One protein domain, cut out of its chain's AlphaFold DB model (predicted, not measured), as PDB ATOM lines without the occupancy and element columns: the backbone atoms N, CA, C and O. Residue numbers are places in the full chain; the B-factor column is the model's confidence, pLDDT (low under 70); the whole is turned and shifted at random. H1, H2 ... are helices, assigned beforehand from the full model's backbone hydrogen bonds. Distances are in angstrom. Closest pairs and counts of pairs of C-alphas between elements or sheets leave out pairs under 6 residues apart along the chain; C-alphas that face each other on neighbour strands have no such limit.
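This is residues 45 to 84 of the 119 residues of the protein "DUF4148 domain-containing protein" of Caenimonas sp. HX-9-20 (UniProt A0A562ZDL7). One long helix, H1, makes an arm whose first part sticks out with residues 45 to 52; after residue 60 of H1 a tight corner leads into the short helix H2, and a long winding stretch, residues 67 to 84, loops back past that corner. The printed part has 40 residues, with H1 then H2 and no named strand; the class is all helix, though under half of the residues are in named elements. It is only just compact, close to loose, with a radius of gyration of the C-alphas of 10.2 A, and flat, spanning 30 by 26 by 13 A.

H1, residues 47 to 60, begins at C-alpha 47 (16.431, 8.842, 17.534) and is 20.3 A long. H2, residues 63 to 66, ends at C-alpha 66 (30.554, 10.911, 7.854).

H1, with residues 54 to 58 alone, and H2 only just touch, with 3 pairs of C-alphas within 8 A, and only at the corner; the closest C-alphas, of Ala 57 and Leu 63, are 4.6 A apart. Every O i to N i+4 pair in H1 is within hydrogen-bond range; H2 is too short for one.

The farthest C-alphas, of Thr 46 and Val 77, are 29.9 A apart. The printed part has no cut. Residues 74 to 76 have pLDDT under 70.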
ATOM      1  N   LEU A  45      15.358   5.906  10.500       80.44
ATOM      2  CA  LEU A  45      16.071   5.674  11.753       80.44
ATOM      3  C   LEU A  45      15.349   6.346  12.923       80.44
ATOM      4  O   LEU A  45      14.985   7.521  12.863       80.44
ATOM      5  N   THR A  46      15.205   5.619  14.026       86.94
ATOM      6  CA  THR A  46      14.756   6.190  15.297       86.94
ATOM      7  C   THR A  46      15.845   7.083  15.900       86.94
ATOM      8  O   THR A  46      17.036   6.948  15.599       86.94
ATOM      9  N   ARG A  47      15.465   7.990  16.810       85.88
ATOM     10  CA  ARG A  47      16.431   8.842  17.534       85.88
ATOM     11  C   ARG A  47      17.512   8.028  18.255       85.88
ATOM     12  O   ARG A  47      18.674   8.427  18.247       85.88
ATOM     13  N   ASP A  48      17.149   6.881  18.825       88.94
ATOM     14  CA  ASP A  48      18.089   6.008  19.537       88.94
ATOM     15  C   ASP A  48      19.082   5.330  18.591       88.94
ATOM     16  O   ASP A  48      20.266   5.205  18.917       88.94
ATOM     17  N   GLN A  49      18.631   4.950  17.392       87.81
ATOM     18  CA  GLN A  49      19.510   4.418  16.351       87.81
ATOM     19  C   GLN A  49      20.507   5.478  15.883       87.81
ATOM     20  O   GLN A  49      21.703   5.202  15.805       87.81
ATOM     21  N   VAL A  50      20.051   6.716  15.660       88.25
ATOM     22  CA  VAL A  50      20.940   7.835  15.313       88.25
ATOM     23  C   VAL A  50      21.977   8.055  16.412       88.25
ATOM     24  O   VAL A  50      23.172   8.108  16.125       88.25
ATOM     25  N   ARG A  51      21.552   8.115  17.678       91.62
ATOM     26  CA  ARG A  51      22.461   8.287  18.818       91.62
ATOM     27  C   ARG A  51      23.501   7.172  18.889       91.62
ATOM     28  O   ARG A  51      24.682   7.452  19.073       91.62
ATOM     29  N   THR A  52      23.075   5.924  18.732       92.44
ATOM     30  CA  THR A  52      23.968   4.761  18.784       92.44
ATOM     31  C   THR A  52      25.004   4.808  17.662       92.44
ATOM     32  O   THR A  52      26.196   4.648  17.928       92.44
ATOM     33  N   ASN A  53      24.573   5.120  16.438       89.00
ATOM     34  CA  ASN A  53      25.452   5.229  15.274       89.00
ATOM     35  C   ASN A  53      26.469   6.364  15.434       89.00
ATOM     36  O   ASN A  53      27.654   6.166  15.178       89.00
ATOM     37  N   VAL A  54      26.032   7.531  15.918       90.69
ATOM     38  CA  VAL A  54      26.924   8.668  16.191       90.69
ATOM     39  C   VAL A  54      27.960   8.303  17.253       90.69
ATOM     40  O   VAL A  54      29.145   8.553  17.050       90.69
ATOM     41  N   MET A  55      27.555   7.658  18.351       91.25
ATOM     42  CA  MET A  55      28.489   7.230  19.401       91.25
ATOM     43  C   MET A  55      29.501   6.193  18.897       91.25
ATOM     44  O   MET A  55      30.665   6.242  19.286       91.25
ATOM     45  N   GLY A  56      29.080   5.256  18.040       90.12
ATOM     46  CA  GLY A  56      29.991   4.316  17.378       90.12
ATOM     47  C   GLY A  56      31.028   5.050  16.531       90.12
ATOM     48  O   GLY A  56      32.229   4.896  16.759       90.12
ATOM     49  N   ALA A  57      30.549   5.947  15.666       89.38
ATOM     50  CA  ALA A  57      31.380   6.740  14.770       89.38
ATOM     51  C   ALA A  57      32.362   7.675  15.510       89.38
ATOM     52  O   ALA A  57      33.441   8.000  15.012       89.38
ATOM     53  N   GLN A  58      32.007   8.142  16.710       89.69
ATOM     54  CA  GLN A  58      32.906   8.926  17.567       89.69
ATOM     55  C   GLN A  58      34.043   8.085  18.153       89.69
ATOM     56  O   GLN A  58      35.167   8.572  18.288       89.69
ATOM     57  N   ARG A  59      33.767   6.829  18.522       87.50
ATOM     58  CA  ARG A  59      34.778   5.931  19.100       87.50
ATOM     59  C   ARG A  59      35.776   5.454  18.050       87.50
ATOM     60  O   ARG A  59      36.973   5.430  18.317       87.50
ATOM     61  N   ASP A  60      35.298   5.090  16.863       87.00
ATOM     62  CA  ASP A  60      36.152   4.586  15.778       87.00
ATOM     63  C   ASP A  60      36.772   5.698  14.905       87.00
ATOM     64  O   ASP A  60      37.677   5.436  14.104       87.00
ATOM     65  N   GLY A  61      36.351   6.950  15.109       87.44
ATOM     66  CA  GLY A  61      36.860   8.133  14.418       87.44
ATOM     67  C   GLY A  61      36.296   8.326  13.010       87.44
ATOM     68  O   GLY A  61      36.769   9.194  12.280       87.44
ATOM     69  N   THR A  62      35.286   7.554  12.607       89.38
ATOM     70  CA  THR A  62      34.604   7.728  11.318       89.38
ATOM     71  C   THR A  62      33.661   8.930  11.309       89.38
ATOM     72  O   THR A  62      33.362   9.459  10.234       89.38
ATOM     73  N   LEU A  63      33.246   9.447  12.478       90.62
ATOM     74  CA  LEU A  63      32.340  10.602  12.556       90.62
ATOM     75  C   LEU A  63      32.913  11.827  11.831       90.62
ATOM     76  O   LEU A  63      32.160  12.556  11.184       90.62
ATOM     77  N   SER A  64      34.230  12.055  11.885       88.62
ATOM     78  CA  SER A  64      34.869  13.197  11.210       88.62
ATOM     79  C   SER A  64      34.692  13.181   9.691       88.62
ATOM     80  O   SER A  64      34.723  14.239   9.064       88.62
ATOM     81  N   TRP A  65      34.508  11.991   9.115       88.00
ATOM     82  CA  TRP A  65      34.297  11.769   7.687       88.00
ATOM     83  C   TRP A  65      32.807  11.793   7.346       88.00
ATOM     84  O   TRP A  65      32.382  12.559   6.481       88.00
ATOM     85  N   ILE A  66      31.999  11.034   8.092       86.88
ATOM     86  CA  ILE A  66      30.554  10.911   7.854       86.88
ATOM     87  C   ILE A  66      29.841  12.257   8.037       86.88
ATOM     88  O   ILE A  66      28.972  12.609   7.243       86.88
ATOM     89  N   SER A  67      30.253  13.067   9.019       86.88
ATOM     90  CA  SER A  67      29.694  14.414   9.238       86.88
ATOM     91  C   SER A  67      29.926  15.388   8.075       86.88
ATOM     92  O   SER A  67      29.221  16.387   7.972       86.88
ATOM     93  N   ARG A  68      30.882  15.096   7.184       87.75
ATOM     94  CA  ARG A  68      31.183  15.882   5.976       87.75
ATOM     95  C   ARG A  68      30.565  15.281   4.709       87.75
ATOM     96  O   ARG A  68      30.846  15.760   3.617       87.75
ATOM     97  N   GLY A  69      29.751  14.232   4.846       84.44
ATOM     98  CA  GLY A  69      29.102  13.543   3.730       84.44
ATOM     99  C   GLY A  69      29.930  12.427   3.091       84.44
ATOM    100  O   GLY A  69      29.505  11.875   2.078       84.44
ATOM    101  N   TYR A  70      31.086  12.062   3.659       85.00
ATOM    102  CA  TYR A  70      31.835  10.903   3.170       85.00
ATOM    103  C   TYR A  70      31.193   9.589   3.642       85.00
ATOM    104  O   TYR A  70      30.665   9.522   4.754       85.00
ATOM    105  N   PRO A  71      31.263   8.513   2.840       78.44
ATOM    106  CA  PRO A  71      30.837   7.188   3.277       78.44
ATOM    107  C   PRO A  71      31.604   6.735   4.528       78.44
ATOM    108  O   PRO A  71      32.800   6.985   4.645       78.44
ATOM    109  N   GLY A  72      30.964   5.981   5.430       70.38
ATOM    110  CA  GLY A  72      31.645   5.400   6.603       70.38
ATOM    111  C   GLY A  72      32.772   4.412   6.258       70.38
ATOM    112  O   GLY A  72      33.578   4.067   7.115       70.38
ATOM    113  N   THR A  73      32.854   3.989   4.994       71.38
ATOM    114  CA  THR A  73      33.915   3.145   4.428       71.38
ATOM    115  C   THR A  73      35.147   3.925   3.960       71.38
ATOM    116  O   THR A  73      36.106   3.303   3.511       71.38
ATOM    117  N   TYR A  74      35.160   5.259   4.064       68.50
ATOM    118  CA  TYR A  74      36.334   6.094   3.795       68.50
ATOM    119  C   TYR A  74      37.185   6.264   5.069       68.50
ATOM    120  O   TYR A  74      36.957   7.197   5.840       68.50
ATOM    121  N   PRO A  75      38.229   5.441   5.280       67.81
ATOM    122  CA  PRO A  75      39.402   5.939   5.983       67.81
ATOM    123  C   PRO A  75      40.643   5.820   5.095       67.81
ATOM    124  O   PRO A  75      41.332   4.805   5.091       67.81
ATOM    125  N   LEU A  76      40.960   6.897   4.367       65.12
ATOM    126  CA  LEU A  76      42.318   7.104   3.838       65.12
ATOM    127  C   LEU A  76      43.262   7.610   4.943       65.12
ATOM    128  O   LEU A  76      44.464   7.376   4.893       65.12
ATOM    129  N   VAL A  77      42.703   8.285   5.954       78.75
ATOM    130  CA  VAL A  77      43.400   8.764   7.151       78.75
ATOM    131  C   VAL A  77      42.502   8.531   8.365       78.75
ATOM    132  O   VAL A  77      41.288   8.741   8.312       78.75
ATOM    133  N   GLN A  78      43.092   8.083   9.470       80.38
ATOM    134  CA  GLN A  78      42.365   7.874  10.716       80.38
ATOM    135  C   GLN A  78      41.913   9.220  11.304       80.38
ATOM    136  O   GLN A  78      42.734  10.103  11.543       80.38
ATOM    137  N   GLY A  79      40.606   9.371  11.529       81.44
ATOM    138  CA  GLY A  79      40.046  10.545  12.196       81.44
ATOM    139  C   GLY A  79      40.333  10.561  13.704       81.44
ATOM    140  O   GLY A  79      40.779   9.550  14.259       81.44
ATOM    141  N   PRO A  80      40.065  11.686  14.393       83.94
ATOM    142  CA  PRO A  80      40.156  11.765  15.847       83.94
ATOM    143  C   PRO A  80      39.266  10.707  16.502       83.94
ATOM    144  O   PRO A  80      38.091  10.585  16.157       83.94
ATOM    145  N   ARG A  81      39.822   9.955  17.453       85.56
ATOM    146  CA  ARG A  81      39.101   8.931  18.218       85.56
ATOM    147  C   ARG A  81      38.998   9.349  19.672       85.56
ATOM    148  O   ARG A  81      39.956   9.879  20.231       85.56
ATOM    149  N   LEU A  82      37.861   9.060  20.298       84.19
ATOM    150  CA  LEU A  82      37.737   9.156  21.749       84.19
ATOM    151  C   LEU A  82      38.475   7.973  22.394       84.19
ATOM    152  O   LEU A  82      37.946   6.865  22.440       84.19
ATOM    153  N   SER A  83      39.703   8.205  22.860       84.38
ATOM    154  CA  SER A  83      40.519   7.211  23.578       84.38
ATOM    155  C   SER A  83      40.332   7.248  25.093       84.38
ATOM    156  O   SER A  83      40.563   6.243  25.760       84.38
ATOM    157  N   ASN A  84      39.939   8.400  25.639       86.75
ATOM    158  CA  ASN A  84      39.852   8.593  27.081       86.75
ATOM    159  C   ASN A  84      38.608   7.893  27.632       86.75
ATOM    160  O   ASN A  84      37.519   7.962  27.049       86.75
TER     161      ASN A  84